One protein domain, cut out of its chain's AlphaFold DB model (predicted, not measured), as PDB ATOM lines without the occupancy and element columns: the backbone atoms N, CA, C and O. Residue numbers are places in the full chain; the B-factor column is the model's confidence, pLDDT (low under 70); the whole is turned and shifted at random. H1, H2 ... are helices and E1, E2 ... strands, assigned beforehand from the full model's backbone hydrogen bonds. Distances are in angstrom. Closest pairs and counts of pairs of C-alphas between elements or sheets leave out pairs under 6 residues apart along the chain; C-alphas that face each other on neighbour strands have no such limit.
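This is residues 40 to 145 of the 145 residues of an uncharacterized protein of Chryseobacterium frigidisoli (UniProt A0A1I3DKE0). Two four-stranded sheets, E4-E1-E7-E8 and E3-E2-E5-E6, stand partly face to face as a small sandwich, with the short helix H2 at one end between them. Helix H1 lies off to the side, beyond the first sheet and away from the second. The printed part has 106 residues in the order H1 E1 H2 E2 E3 E4 E5 E6 E7 E8, of the mixed class, with under half of the residues in named elements. The first sheet is mixed; in the second E2, E5 and E6 are antiparallel in turn. The whole is compact, with a radius of gyration of the C-alphas of 12.9 A, and spans 34 by 30 by 23 A.

Start at H1, residues 40 to 47, which is on neither sheet. Look next at E1, residues 58 to 64, an inner strand of the first sheet. E4, residues 90 to 96, is its antiparallel neighbour at 155 degrees, with N 61 and O 93 2.8 A apart. On the other side of E1 find E7, residues 120 to 123, parallel at 27 degrees, with N 62 and O 121 2.8 A apart. E7 forms a hairpin with E8, residues 133 to 136, where N 122 and O 134 are 2.9 A apart. This sheet is only just strongly twisted, its C-alphas lying up to 4.0 A off its best plane. H2, residues 65 to 68, only grazes it; its closest C-alphas to E4 are those of Tyr 65 and Leu 90, 5.3 A apart. In the second sheet, E2, residues 73 to 75, is antiparallel to E5, residues 100 to 104, with N 74 and O 103 2.9 A apart. E5 and E6, residues 108 to 112, form a hairpin, with N 102 and O 110 2.9 A apart. E3, residues 78 to 80, meets E2 only at a point, C-alphas 79 and 74 being 4.1 A apart. Every O i to N i+4 pair in H1 is within hydrogen-bond range; H2 is too short for one.

Find C-alpha 40 at (25.607, -2.611, -24.514); from there H1 runs 10.4 A to Glu 47. E1 runs 19.5 A from C-alpha 58 at (36.350, -16.442, -19.902), and E4 19.3 A. H2 measures 5.2 A, E2 6.7 A and E3 6.5 A. E5 measures 13.1 A, E6 13.3 A and E7 10.0 A. E8 runs 10.1 A to C-alpha 136 at (33.617, -4.462, -14.892).

The C-alphas farthest apart are those of Lys 46 and Asn 129, at 34.9 A. The printed part has no cut and no long link. Mean pLDDT of the printed part is 83.2; look for values under 70 at residues 82 to 85 and 141 to 145.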
ATOM      1  N   GLY A  40      24.240  -2.316 -24.084       81.19
ATOM      2  CA  GLY A  40      25.607  -2.611 -24.514       81.19
ATOM      3  C   GLY A  40      25.849  -4.116 -24.647       81.19
ATOM      4  O   GLY A  40      26.383  -4.575 -25.656       81.19
ATOM      5  N   TYR A  41      25.382  -4.908 -23.678       84.25
ATOM      6  CA  TYR A  41      25.488  -6.366 -23.752       84.25
ATOM      7  C   TYR A  41      24.672  -6.969 -24.906       84.25
ATOM      8  O   TYR A  41      25.159  -7.866 -25.592       84.25
ATOM      9  N   ILE A  42      23.455  -6.475 -25.151       85.31
ATOM     10  CA  ILE A  42      22.618  -6.924 -26.274       85.31
ATOM     11  C   ILE A  42      23.290  -6.610 -27.617       85.31
ATOM     12  O   ILE A  42      23.357  -7.489 -28.476       85.31
ATOM     13  N   SER A  43      23.812  -5.391 -27.789       83.38
ATOM     14  CA  SER A  43      24.556  -4.990 -28.992       83.38
ATOM     15  C   SER A  43      25.775  -5.891 -29.201       83.38
ATOM     16  O   SER A  43      25.915  -6.487 -30.266       83.38
ATOM     17  N   TYR A  44      26.563  -6.143 -28.152       83.75
ATOM     18  CA  TYR A  44      27.681  -7.085 -28.203       83.75
ATOM     19  C   TYR A  44      27.278  -8.483 -28.696       83.75
ATOM     20  O   TYR A  44      27.940  -9.040 -29.569       83.75
ATOM     21  N   LEU A  45      26.185  -9.054 -28.179       86.25
ATOM     22  CA  LEU A  45      25.712 -10.374 -28.615       86.25
ATOM     23  C   LEU A  45      25.233 -10.393 -30.074       86.25
ATOM     24  O   LEU A  45      25.267 -11.450 -30.708       86.25
ATOM     25  N   LYS A  46      24.770  -9.251 -30.593       84.81
ATOM     26  CA  LYS A  46      24.250  -9.108 -31.956       84.81
ATOM     27  C   LYS A  46      25.352  -8.824 -32.980       84.81
ATOM     28  O   LYS A  46      25.310  -9.366 -34.078       84.81
ATOM     29  N   GLU A  47      26.308  -7.969 -32.632       80.38
ATOM     30  CA  GLU A  47      27.289  -7.393 -33.560       80.38
ATOM     31  C   GLU A  47      28.633  -8.124 -33.537       80.38
ATOM     32  O   GLU A  47      29.324  -8.194 -34.558       80.38
ATOM     33  N   VAL A  48      29.008  -8.715 -32.397       79.19
ATOM     34  CA  VAL A  48      30.245  -9.491 -32.293       79.19
ATOM     35  C   VAL A  48      30.005 -10.916 -32.790       79.19
ATOM     36  O   VAL A  48      29.127 -11.602 -32.256       79.19
ATOM     37  N   PRO A  49      30.797 -11.418 -33.763       82.31
ATOM     38  CA  PRO A  49      30.679 -12.793 -34.240       82.31
ATOM     39  C   PRO A  49      30.668 -13.793 -33.082       82.31
ATOM     40  O   PRO A  49      31.510 -13.705 -32.193       82.31
ATOM     41  N   GLN A  50      29.780 -14.792 -33.112       84.06
ATOM     42  CA  GLN A  50      29.607 -15.750 -32.004       84.06
ATOM     43  C   GLN A  50      30.910 -16.437 -31.566       84.06
ATOM     44  O   GLN A  50      31.134 -16.651 -30.378       84.06
ATOM     45  N   LYS A  51      31.820 -16.729 -32.507       80.50
ATOM     46  CA  LYS A  51      33.148 -17.298 -32.202       80.50
ATOM     47  C   LYS A  51      34.032 -16.381 -31.341       80.50
ATOM     48  O   LYS A  51      34.974 -16.855 -30.716       80.50
ATOM     49  N   LEU A  52      33.741 -15.080 -31.345       76.88
ATOM     50  CA  LEU A  52      34.393 -14.029 -30.568       76.88
ATOM     51  C   LEU A  52      33.566 -13.622 -29.336       76.88
ATOM     52  O   LEU A  52      33.891 -12.634 -28.676       76.88
ATOM     53  N   GLN A  53      32.520 -14.379 -28.993       85.88
ATOM     54  CA  GLN A  53      31.757 -14.151 -27.776       85.88
ATOM     55  C   GLN A  53      32.326 -14.961 -26.599       85.88
ATOM     56  O   GLN A  53      32.491 -16.179 -26.655       85.88
ATOM     57  N   ARG A  54      32.617 -14.259 -25.502       89.44
ATOM     58  CA  ARG A  54      33.060 -14.783 -24.202       89.44
ATOM     59  C   ARG A  54      32.150 -15.896 -23.659       89.44
ATOM     60  O   ARG A  54      30.945 -15.708 -23.518       89.44
ATOM     61  N   LYS A  55      32.752 -16.985 -23.172       90.94
ATOM     62  CA  LYS A  55      32.098 -18.034 -22.362       90.94
ATOM     63  C   LYS A  55      32.141 -17.726 -20.858       90.94
ATOM     64  O   LYS A  55      32.927 -16.911 -20.381       90.94
ATOM     65  N   LYS A  56      31.347 -18.440 -20.047       87.38
ATOM     66  CA  LYS A  56      31.241 -18.215 -18.583       87.38
ATOM     67  C   LYS A  56      32.596 -18.217 -17.848       87.38
ATOM     68  O   LYS A  56      32.797 -17.405 -16.945       87.38
ATOM     69  N   ASN A  57      33.523 -19.093 -18.248       89.69
ATOM     70  CA  ASN A  57      34.870 -19.205 -17.667       89.69
ATOM     71  C   ASN A  57      35.927 -18.305 -18.333       89.69
ATOM     72  O   ASN A  57      37.123 -18.461 -18.080       89.69
ATOM     73  N   GLU A  58      35.497 -17.377 -19.180       91.38
ATOM     74  CA  GLU A  58      36.350 -16.442 -19.902       91.38
ATOM     75  C   GLU A  58      36.095 -15.005 -19.454       91.38
ATOM     76  O   GLU A  58      35.053 -14.680 -18.872       91.38
ATOM     77  N   ILE A  59      37.072 -14.151 -19.730       91.12
ATOM     78  CA  ILE A  59      37.030 -12.708 -19.542       91.12
ATOM     79  C   ILE A  59      37.313 -12.020 -20.872       91.12
ATOM     80  O   ILE A  59      38.106 -12.517 -21.677       91.12
ATOM     81  N   LEU A  60      36.642 -10.894 -21.093       90.62
ATOM     82  CA  LEU A  60      36.872 -10.046 -22.251       90.62
ATOM     83  C   LEU A  60      37.861  -8.940 -21.879       90.62
ATOM     84  O   LEU A  60      37.627  -8.196 -20.929       90.62
ATOM     85  N   LEU A  61      38.952  -8.828 -22.626       91.12
ATOM     86  CA  LEU A  61      39.851  -7.685 -22.585       91.12
ATOM     87  C   LEU A  61      39.538  -6.763 -23.761       91.12
ATOM     88  O   LEU A  61      39.488  -7.206 -24.908       91.12
ATOM     89  N   LEU A  62      39.348  -5.488 -23.459       89.38
ATOM     90  CA  LEU A  62      39.003  -4.429 -24.392       89.38
ATOM     91  C   LEU A  62      40.167  -3.437 -24.421       89.38
ATOM     92  O   LEU A  62      40.322  -2.623 -23.516       89.38
ATOM     93  N   PHE A  63      41.024  -3.537 -25.431       89.75
ATOM     94  CA  PHE A  63      42.187  -2.669 -25.589       89.75
ATOM     95  C   PHE A  63      41.815  -1.418 -26.377       89.75
ATOM     96  O   PHE A  63      41.304  -1.530 -27.487       89.75
ATOM     97  N   ASN A  64      42.127  -0.236 -25.851       88.00
ATOM     98  CA  ASN A  64      42.022   1.016 -26.593       88.00
ATOM     99  C   ASN A  64      43.014   1.023 -27.759       88.00
ATOM    100  O   ASN A  64      44.219   1.168 -27.570       88.00
ATOM    101  N   TYR A  65      42.493   0.872 -28.972       85.06
ATOM    102  CA  TYR A  65      43.275   0.786 -30.195       85.06
ATOM    103  C   TYR A  65      44.209   1.985 -30.356       85.06
ATOM    104  O   TYR A  65      45.380   1.797 -30.665       85.06
ATOM    105  N   ALA A  66      43.736   3.205 -30.091       83.88
ATOM    106  CA  ALA A  66      44.560   4.405 -30.228       83.88
ATOM    107  C   ALA A  66      45.771   4.388 -29.277       83.88
ATOM    108  O   ALA A  66      46.843   4.872 -29.631       83.88
ATOM    109  N   ALA A  67      45.630   3.781 -28.097       86.88
ATOM    110  CA  ALA A  67      46.708   3.687 -27.118       86.88
ATOM    111  C   ALA A  67      47.771   2.625 -27.461       86.88
ATOM    112  O   ALA A  67      48.894   2.704 -26.957       86.88
ATOM    113  N   PHE A  68      47.421   1.649 -28.304       87.00
ATOM    114  CA  PHE A  68      48.231   0.462 -28.603       87.00
ATOM    115  C   PHE A  68      48.529   0.270 -30.096       87.00
ATOM    116  O   PHE A  68      49.112  -0.737 -30.496       87.00
ATOM    117  N   VAL A  69      48.150   1.229 -30.939       84.25
ATOM    118  CA  VAL A  69      48.450   1.180 -32.370       84.25
ATOM    119  C   VAL A  69      49.964   1.087 -32.586       84.25
ATOM    120  O   VAL A  69      50.761   1.783 -31.940       84.25
ATOM    121  N   ASN A  70      50.373   0.194 -33.490       84.50
ATOM    122  CA  ASN A  70      51.775  -0.112 -33.793       84.50
ATOM    123  C   ASN A  70      52.600  -0.535 -32.565       84.50
ATOM    124  O   ASN A  70      53.803  -0.284 -32.520       84.50
ATOM    125  N   ASP A  71      51.959  -1.047 -31.519       87.56
ATOM    126  CA  ASP A  71      52.624  -1.604 -30.346       87.56
ATOM    127  C   ASP A  71      52.653  -3.129 -30.438       87.56
ATOM    128  O   ASP A  71      51.742  -3.752 -30.990       87.56
ATOM    129  N   LYS A  72      53.696  -3.738 -29.876       88.88
ATOM    130  CA  LYS A  72      53.786  -5.188 -29.762       88.88
ATOM    131  C   LYS A  72      53.282  -5.585 -28.387       88.88
ATOM    132  O   LYS A  72      53.921  -5.306 -27.374       88.88
ATOM    133  N   ILE A  73      52.132  -6.253 -28.355       91.44
ATOM    134  CA  ILE A  73      51.549  -6.736 -27.106       91.44
ATOM    135  C   ILE A  73      51.694  -8.244 -27.006       91.44
ATOM    136  O   ILE A  73      51.360  -8.988 -27.931       91.44
ATOM    137  N   SER A  74      52.110  -8.706 -25.831       93.50
ATOM    138  CA  SER A  74      51.938 -10.096 -25.438       93.50
ATOM    139  C   SER A  74      51.056 -10.217 -24.201       93.50
ATOM    140  O   SER A  74      51.114  -9.404 -23.278       93.50
ATOM    141  N   ILE A  75      50.214 -11.248 -24.183       93.50
ATOM    142  CA  ILE A  75      49.367 -11.589 -23.043       93.50
ATOM    143  C   ILE A  75      49.700 -13.017 -22.633       93.50
ATOM    144  O   ILE A  75      49.625 -13.939 -23.441       93.50
ATOM    145  N   ASN A  76      50.106 -13.214 -21.379       92.69
ATOM    146  CA  ASN A  76      50.553 -14.505 -20.851       92.69
ATOM    147  C   ASN A  76      51.600 -15.194 -21.753       92.69
ATOM    148  O   ASN A  76      51.503 -16.389 -22.023       92.69
ATOM    149  N   LYS A  77      52.605 -14.426 -22.207       90.12
ATOM    150  CA  LYS A  77      53.693 -14.854 -23.112       90.12
ATOM    151  C   LYS A  77      53.258 -15.213 -24.542       90.12
ATOM    152  O   LYS A  77      54.099 -15.626 -25.330       90.12
ATOM    153  N   LYS A  78      51.979 -15.063 -24.891       90.88
ATOM    154  CA  LYS A  78      51.505 -15.200 -26.273       90.88
ATOM    155  C   LYS A  78      51.484 -13.829 -26.920       90.88
ATOM    156  O   LYS A  78      50.898 -12.907 -26.360       90.88
ATOM    157  N   GLU A  79      52.142 -13.692 -28.060       87.56
ATOM    158  CA  GLU A  79      52.120 -12.456 -28.836       87.56
ATOM    159  C   GLU A  79      50.793 -12.332 -29.580       87.56
ATOM    160  O   GLU A  79      50.249 -13.317 -30.083       87.56
ATOM    161  N   TYR A  80      50.267 -11.113 -29.633       78.38
ATOM    162  CA  TYR A  80      49.044 -10.806 -30.354       78.38
ATOM    163  C   TYR A  80      49.317  -9.652 -31.304       78.38
ATOM    164  O   TYR A  80      49.707  -8.566 -30.882       78.38
ATOM    165  N   LEU A  81      49.052  -9.878 -32.587       70.12
ATOM    166  CA  LEU A  81      48.985  -8.796 -33.559       70.12
ATOM    167  C   LEU A  81      47.654  -8.070 -33.395       70.12
ATOM    168  O   LEU A  81      46.618  -8.698 -33.159       70.12
ATOM    169  N   PHE A  82      47.674  -6.747 -33.500       68.31
ATOM    170  CA  PHE A  82      46.506  -5.896 -33.302       68.31
ATOM    171  C   PHE A  82      45.574  -5.880 -34.532       68.31
ATOM    172  O   PHE A  82      45.121  -4.825 -34.951       68.31
ATOM    173  N   ASN A  83      45.213  -7.046 -35.092       59.97
ATOM    174  CA  ASN A  83      44.756  -7.079 -36.493       59.97
ATOM    175  C   ASN A  83      43.301  -7.515 -36.779       59.97
ATOM    176  O   ASN A  83      42.808  -7.158 -37.838       59.97
ATOM    177  N   ASP A  84      42.557  -8.193 -35.892       57.25
ATOM    178  CA  ASP A  84      41.455  -9.029 -36.439       57.25
ATOM    179  C   ASP A  84      39.998  -8.655 -36.118       57.25
ATOM    180  O   ASP A  84      39.090  -9.143 -36.786       57.25
ATOM    181  N   TYR A  85      39.716  -7.811 -35.122       63.91
ATOM    182  CA  TYR A  85      38.343  -7.345 -34.872       63.91
ATOM    183  C   TYR A  85      38.337  -6.101 -33.986       63.91
ATOM    184  O   TYR A  85      39.000  -6.076 -32.939       63.91
ATOM    185  N   ARG A  86      37.592  -5.078 -34.411       72.44
ATOM    186  CA  ARG A  86      37.413  -3.811 -33.699       72.44
ATOM    187  C   ARG A  86      35.925  -3.560 -33.479       72.44
ATOM    188  O   ARG A  86      35.129  -3.803 -34.375       72.44
ATOM    189  N   CYS A  87      35.588  -3.061 -32.298       71.12
ATOM    190  CA  CYS A  87      34.279  -2.502 -31.975       71.12
ATOM    191  C   CYS A  87      34.544  -1.031 -31.634       71.12
ATOM    192  O   CYS A  87      35.129  -0.734 -30.585       71.12
ATOM    193  N   GLY A  88      34.299  -0.133 -32.592       76.31
ATOM    194  CA  GLY A  88      34.784   1.249 -32.543       76.31
ATOM    195  C   GLY A  88      36.312   1.347 -32.375       76.31
ATOM    196  O   GLY A  88      37.112   0.791 -33.141       76.31
ATOM    197  N   TYR A  89      36.755   2.044 -31.325       77.56
ATOM    198  CA  TYR A  89      38.176   2.201 -30.985       77.56
ATOM    199  C   TYR A  89      38.727   1.091 -30.088       77.56
ATOM    200  O   TYR A  89      39.839   1.222 -29.586       77.56
ATOM    201  N   LEU A  90      37.989   0.001 -29.873       83.44
ATOM    202  CA  LEU A  90      38.422  -1.081 -28.997       83.44
ATOM    203  C   LEU A  90      38.754  -2.340 -29.783       83.44
ATOM    204  O   LEU A  90      37.980  -2.794 -30.624       83.44
ATOM    205  N   GLN A  91      39.894  -2.938 -29.459       86.38
ATOM    206  CA  GLN A  91      40.219  -4.284 -29.881       86.38
ATOM    207  C   GLN A  91      39.881  -5.288 -28.786       86.38
ATOM    208  O   GLN A  91      40.251  -5.133 -27.623       86.38
ATOM    209  N   ILE A  92      39.212  -6.360 -29.193       85.75
ATOM    210  CA  ILE A  92      38.674  -7.361 -28.285       85.75
ATOM    211  C   ILE A  92      39.597  -8.583 -28.224       85.75
ATOM    212  O   ILE A  92      40.045  -9.106 -29.249       85.75
ATOM    213  N   ARG A  93      39.875  -9.071 -27.013       88.38
ATOM    214  CA  ARG A  93      40.559 -10.347 -26.759       88.38
ATOM    215  C   ARG A  93      39.803 -11.146 -25.709       88.38
ATOM    216  O   ARG A  93      39.334 -10.596 -24.721       88.38
ATOM    217  N   ILE A  94      39.723 -12.457 -25.904       89.44
ATOM    218  CA  ILE A  94      39.064 -13.377 -24.971       89.44
ATOM    219  C   ILE A  94      40.124 -14.275 -24.360       89.44
ATOM    220  O   ILE A  94      40.950 -14.850 -25.070       89.44
ATOM    221  N   LEU A  95      40.096 -14.409 -23.040       90.38
ATOM    222  CA  LEU A  95      41.031 -15.248 -22.302       90.38
ATOM    223  C   LEU A  95      40.291 -16.053 -21.245       90.38
ATOM    224  O   LEU A  95      39.248 -15.638 -20.744       90.38
ATOM    225  N   LYS A  96      40.858 -17.195 -20.856       90.25
ATOM    226  CA  LYS A  96      40.400 -17.901 -19.657       90.25
ATOM    227  C   LYS A  96      40.611 -17.021 -18.428       90.25
ATOM    228  O   LYS A  96      41.602 -16.299 -18.342       90.25
ATOM    229  N   LYS A  97      39.676 -17.088 -17.475       86.69
ATOM    230  CA  LYS A  97      39.798 -16.398 -16.185       86.69
ATOM    231  C   LYS A  97      40.969 -16.999 -15.396       86.69
ATOM    232  O   LYS A  97      40.818 -18.009 -14.721       86.69
ATOM    233  N   SER A  98      42.132 -16.372 -15.503       86.31
ATOM    234  CA  SER A  98      43.358 -16.667 -14.757       86.31
ATOM    235  C   SER A  98      44.077 -15.359 -14.436       86.31
ATOM    236  O   SER A  98      43.656 -14.303 -14.890       86.31
ATOM    237  N   ASN A  99      45.201 -15.398 -13.721       88.12
ATOM    238  CA  ASN A  99      46.083 -14.229 -13.695       88.12
ATOM    239  C   ASN A  99      46.476 -13.851 -15.133       88.12
ATOM    240  O   ASN A  99      46.758 -14.731 -15.957       88.12
ATOM    241  N   ILE A 100      46.439 -12.551 -15.432       91.69
ATOM    242  CA  ILE A 100      46.737 -12.020 -16.763       91.69
ATOM    243  C   ILE A 100      47.951 -11.117 -16.642       91.69
ATOM    244  O   ILE A 100      47.911 -10.093 -15.966       91.69
ATOM    245  N   LYS A 101      49.031 -11.491 -17.316       93.75
ATOM    246  CA  LYS A 101      50.213 -10.657 -17.491       93.75
ATOM    247  C   LYS A 101      50.188 -10.078 -18.893       93.75
ATOM    248  O   LYS A 101      50.147 -10.839 -19.857       93.75
ATOM    249  N   ILE A 102      50.219  -8.759 -18.991       93.81
ATOM    250  CA  ILE A 102      50.256  -8.037 -20.259       93.81
ATOM    251  C   ILE A 102      51.597  -7.335 -20.346       93.81
ATOM    252  O   ILE A 102      52.024  -6.685 -19.395       93.81
ATOM    253  N   TYR A 103      52.257  -7.489 -21.480       94.44
ATOM    254  CA  TYR A 103      53.468  -6.772 -21.828       94.44
ATOM    255  C   TYR A 103      53.216  -5.981 -23.106       94.44
ATOM    256  O   TYR A 103      52.572  -6.486 -24.024       94.44
ATOM    257  N   SER A 104      53.727  -4.762 -23.134       92.19
ATOM    258  CA  SER A 104      53.719  -3.835 -24.256       92.19
ATOM    259  C   SER A 104      55.128  -3.260 -24.387       92.19
ATOM    260  O   SER A 104      55.701  -2.824 -23.385       92.19
ATOM    261  N   ASP A 105      55.669  -3.224 -25.604       90.94
ATOM    262  CA  ASP A 105      56.981  -2.612 -25.861       90.94
ATOM    263  C   ASP A 105      56.978  -1.120 -25.489       90.94
ATOM    264  O   ASP A 105      57.961  -0.599 -24.966       90.94
ATOM    265  N   LYS A 106      55.853  -0.425 -25.705       90.06
ATOM    266  CA  LYS A 106      55.730   1.018 -25.436       90.06
ATOM    267  C   LYS A 106      55.360   1.370 -23.995       90.06
ATOM    268  O   LYS A 106      55.617   2.494 -23.568       90.06
ATOM    269  N   LYS A 107      54.669   0.482 -23.275       89.44
ATOM    270  CA  LYS A 107      54.027   0.768 -21.973       89.44
ATOM    271  C   LYS A 107      54.554  -0.102 -20.832       89.44
ATOM    272  O   LYS A 107      54.169   0.105 -19.684       89.44
ATOM    273  N   GLY A 108      55.421  -1.068 -21.123       92.06
ATOM    274  CA  GLY A 108      55.992  -1.976 -20.138       92.06
ATOM    275  C   GLY A 108      55.051  -3.122 -19.773       92.06
ATOM    276  O   GLY A 108      54.305  -3.642 -20.600       92.06
ATOM    277  N   THR A 109      55.109  -3.566 -18.519       92.94
ATOM    278  CA  THR A 109      54.385  -4.758 -18.052       92.94
ATOM    279  C   THR A 109      53.357  -4.410 -16.994       92.94
ATOM    280  O   THR A 109      53.650  -3.663 -16.066       92.94
ATOM    281  N   ILE A 110      52.196  -5.059 -17.054       92.19
ATOM    282  CA  ILE A 110      51.208  -5.047 -15.981       92.19
ATOM    283  C   ILE A 110      50.735  -6.465 -15.646       92.19
ATOM    284  O   ILE A 110      50.539  -7.312 -16.520       92.19
ATOM    285  N   ASN A 111      50.548  -6.725 -14.351       91.19
ATOM    286  CA  ASN A 111      49.983  -7.971 -13.840       91.19
ATOM    287  C   ASN A 111      48.580  -7.693 -13.294       91.19
ATOM    288  O   ASN A 111      48.426  -7.068 -12.245       91.19
ATOM    289  N   LEU A 112      47.558  -8.180 -13.989       87.88
ATOM    290  CA  LEU A 112      46.164  -8.048 -13.590       87.88
ATOM    291  C   LEU A 112      45.768  -9.239 -12.711       87.88
ATOM    292  O   LEU A 112      45.797 -10.398 -13.142       87.88
ATOM    293  N   LYS A 113      45.381  -8.946 -11.467       80.31
ATOM    294  CA  LYS A 113      44.791  -9.930 -10.552       80.31
ATOM    295  C   LYS A 113      43.281  -9.957 -10.772       80.31
ATOM    296  O   LYS A 113      42.584  -9.020 -10.386       80.31
ATOM    297  N   LEU A 114      42.772 -11.025 -11.380       81.12
ATOM    298  CA  LEU A 114      41.331 -11.182 -11.574       81.12
ATOM    299  C   LEU A 114      40.644 -11.488 -10.243       81.12
ATOM    300  O   LEU A 114      40.953 -12.488  -9.596       81.12
ATOM    301  N   LYS A 115      39.675 -10.657  -9.853       73.06
ATOM    302  CA  LYS A 115      38.741 -10.985  -8.768       73.06
ATOM    303  C   LYS A 115      37.522 -11.727  -9.326       73.06
ATOM    304  O   LYS A 115      37.201 -11.629 -10.513       73.06
ATOM    305  N   LYS A 116      36.838 -12.483  -8.460       72.81
ATOM    306  CA  LYS A 116      35.529 -13.078  -8.781       72.81
ATOM    307  C   LYS A 116      34.533 -11.959  -9.125       72.81
ATOM    308  O   LYS A 116      34.628 -10.879  -8.560       72.81
ATOM    309  N   GLY A 117      33.612 -12.225 -10.052       76.06
ATOM    310  CA  GLY A 117      32.597 -11.260 -10.509       76.06
ATOM    311  C   GLY A 117      32.945 -10.561 -11.826       76.06
ATOM    312  O   GLY A 117      32.074 -10.388 -12.672       76.06
ATOM    313  N   PHE A 118      34.226 -10.281 -12.087       82.25
ATOM    314  CA  PHE A 118      34.613  -9.560 -13.302       82.25
ATOM    315  C   PHE A 118      34.437 -10.380 -14.576       82.25
ATOM    316  O   PHE A 118      34.844 -11.547 -14.670       82.25
ATOM    317  N   ASN A 119      33.839  -9.736 -15.574       86.31
ATOM    318  CA  ASN A 119      33.557 -10.305 -16.887       86.31
ATOM    319  C   ASN A 119      34.241  -9.522 -18.016       86.31
ATOM    320  O   ASN A 119      34.511 -10.112 -19.066       86.31
ATOM    321  N   PHE A 120      34.582  -8.252 -17.777       87.88
ATOM    322  CA  PHE A 120      35.170  -7.337 -18.753       87.88
ATOM    323  C   PHE A 120      36.301  -6.522 -18.113       87.88
ATOM    324  O   PHE A 120      36.204  -6.131 -16.949       87.88
ATOM    325  N   ILE A 121      37.365  -6.261 -18.872       89.31
ATOM    326  CA  ILE A 121      38.445  -5.343 -18.492       89.31
ATOM    327  C   ILE A 121      38.722  -4.411 -19.662       89.31
ATOM    328  O   ILE A 121      39.015  -4.884 -20.758       89.31
ATOM    329  N   ILE A 122      38.677  -3.105 -19.418       88.56
ATOM    330  CA  ILE A 122      39.068  -2.083 -20.391       88.56
ATOM    331  C   ILE A 122      40.492  -1.635 -20.082       88.56
ATOM    332  O   ILE A 122      40.833  -1.359 -18.933       88.56
ATOM    333  N   ILE A 123      41.325  -1.581 -21.115       90.81
ATOM    334  CA  ILE A 123      42.750  -1.284 -21.035       90.81
ATOM    335  C   ILE A 123      43.006  -0.063 -21.918       90.81
ATOM    336  O   ILE A 123      43.037  -0.166 -23.141       90.81
ATOM    337  N   ASN A 124      43.207   1.095 -21.293       88.38
ATOM    338  CA  ASN A 124      43.371   2.393 -21.958       88.38
ATOM    339  C   ASN A 124      44.839   2.829 -22.135       88.38
ATOM    340  O   ASN A 124      45.107   3.970 -22.490       88.38
ATOM    341  N   GLY A 125      45.803   1.935 -21.892       85.06
ATOM    342  CA  GLY A 125      47.218   2.170 -22.214       85.06
ATOM    343  C   GLY A 125      48.092   2.770 -21.118       85.06
ATOM    344  O   GLY A 125      49.297   2.874 -21.329       85.06
ATOM    345  N   ASN A 126      47.541   3.123 -19.952       85.19
ATOM    346  CA  ASN A 126      48.352   3.513 -18.797       85.19
ATOM    347  C   ASN A 126      48.569   2.322 -17.850       85.19
ATOM    348  O   ASN A 126      47.652   1.913 -17.130       85.19
ATOM    349  N   PHE A 127      49.780   1.760 -17.882       87.12
ATOM    350  CA  PHE A 127      50.197   0.668 -16.999       87.12
ATOM    351  C   PHE A 127      50.817   1.162 -15.693       87.12
ATOM    352  O   PHE A 127      50.893   0.381 -14.744       87.12
ATOM    353  N   ASP A 128      51.194   2.441 -15.610       79.25
ATOM    354  CA  ASP A 128      51.738   3.019 -14.389       79.25
ATOM    355  C   ASP A 128      50.664   3.013 -13.294       79.25
ATOM    356  O   ASP A 128      49.590   3.611 -13.417       79.25
ATOM    357  N   ASN A 129      50.920   2.213 -12.261       71.88
ATOM    358  CA  ASN A 129      50.004   1.901 -11.163       71.88
ATOM    359  C   ASN A 129      48.598   1.413 -11.585       71.88
ATOM    360  O   ASN A 129      47.680   1.392 -10.768       71.88
ATOM    361  N   GLY A 130      48.413   0.985 -12.841       77.50
ATOM    362  CA  GLY A 130      47.134   0.492 -13.362       77.50
ATOM    363  C   GLY A 130      46.046   1.558 -13.556       77.50
ATOM    364  O   GLY A 130      44.878   1.196 -13.695       77.50
ATOM    365  N   LEU A 131      46.404   2.847 -13.603       74.69
ATOM    366  CA  LEU A 131      45.463   3.969 -13.757       74.69
ATOM    367  C   LEU A 131      44.598   3.891 -15.027       74.69
ATOM    368  O   LEU A 131      43.488   4.409 -15.057       74.69
ATOM    369  N   GLY A 132      45.091   3.240 -16.082       80.50
ATOM    370  CA  GLY A 132      44.364   3.058 -17.339       80.50
ATOM    371  C   GLY A 132      43.528   1.782 -17.405       80.50
ATOM    372  O   GLY A 132      43.105   1.421 -18.503       80.50
ATOM    373  N   ILE A 133      43.342   1.064 -16.294       85.75
ATOM    374  CA  ILE A 133      42.667  -0.237 -16.266       85.75
ATOM    375  C   ILE A 133      41.333  -0.140 -15.528       85.75
ATOM    376  O   ILE A 133      41.288   0.216 -14.351       85.75
ATOM    377  N   ILE A 134      40.257  -0.534 -16.205       84.50
ATOM    378  CA  ILE A 134      38.895  -0.548 -15.660       84.50
ATOM    379  C   ILE A 134      38.413  -1.996 -15.599       84.50
ATOM    380  O   ILE A 134      38.468  -2.704 -16.602       84.50
ATOM    381  N   TYR A 135      37.919  -2.431 -14.441       84.00
ATOM    382  CA  TYR A 135      37.329  -3.759 -14.250       84.00
ATOM    383  C   TYR A 135      35.810  -3.635 -14.160       84.00
ATOM    384  O   TYR A 135      35.312  -2.807 -13.401       84.00
ATOM    385  N   SER A 136      35.080  -4.478 -14.890       82.12
ATOM    386  CA  SER A 136      33.617  -4.462 -14.892       82.12
ATOM    387  C   SER A 136      33.004  -5.860 -14.799       82.12
ATOM    388  O   SER A 136      33.480  -6.841 -15.389       82.12
ATOM    389  N   GLU A 137      31.915  -5.948 -14.040       83.00
ATOM    390  CA  GLU A 137      31.051  -7.128 -13.951       83.00
ATOM    391  C   GLU A 137      30.051  -7.184 -15.119       83.00
ATOM    392  O   GLU A 137      29.699  -8.275 -15.575       83.00
ATOM    393  N   TYR A 138      29.673  -6.028 -15.671       81.62
ATOM    394  CA  TYR A 138      28.718  -5.885 -16.776       81.62
ATOM    395  C   TYR A 138      29.399  -5.397 -18.059       81.62
ATOM    396  O   TYR A 138      30.503  -4.848 -18.013       81.62
ATOM    397  N   TYR A 139      28.767  -5.629 -19.214       80.00
ATOM    398  CA  TYR A 139      29.304  -5.131 -20.480       80.00
ATOM    399  C   TYR A 139      29.216  -3.599 -20.461       80.00
ATOM    400  O   TYR A 139      28.105  -3.081 -20.349       80.00
ATOM    401  N   PRO A 140      30.345  -2.873 -20.525       72.94
ATOM    402  CA  PRO A 140      30.303  -1.418 -20.554       72.94
ATOM    403  C   PRO A 140      29.576  -0.972 -21.821       72.94
ATOM    404  O   PRO A 140      29.739  -1.595 -22.867       72.94
ATOM    405  N   VAL A 141      28.796   0.106 -21.766       68.56
ATOM    406  CA  VAL A 141      28.257   0.669 -23.009       68.56
ATOM    407  C   VAL A 141      29.411   1.155 -23.863       68.56
ATOM    408  O   VAL A 141      30.174   2.029 -23.459       68.56
ATOM    409  N   LEU A 142      29.538   0.541 -25.031       65.25
ATOM    410  CA  LEU A 142      30.512   0.890 -26.042       65.25
ATOM    411  C   LEU A 142      29.730   1.224 -27.297       65.25
ATOM    412  O   LEU A 142      28.967   0.395 -27.786       65.25
ATOM    413  N   GLU A 143      29.910   2.437 -27.800       55.88
ATOM    414  CA  GLU A 143      29.399   2.800 -29.114       55.88
ATOM    415  C   GLU A 143      30.308   2.152 -30.158       55.88
ATOM    416  O   GLU A 143      31.431   2.600 -30.411       55.88
ATOM    417  N   CYS A 144      29.847   1.036 -30.714       56.28
ATOM    418  CA  CYS A 144      30.462   0.422 -31.880       56.28
ATOM    419  C   CYS A 144      29.850   1.087 -33.114       56.28
ATOM    420  O   CYS A 144      28.822   0.651 -33.619       56.28
ATOM    421  N   ILE A 145      30.441   2.217 -33.513       46.81
ATOM    422  CA  ILE A 145      30.134   2.912 -34.772       46.81
ATOM    423  C   ILE A 145      31.006   2.325 -35.880       46.81
ATOM    424  O   ILE A 145      32.217   2.113 -35.609       46.81
TER     425      ILE A 145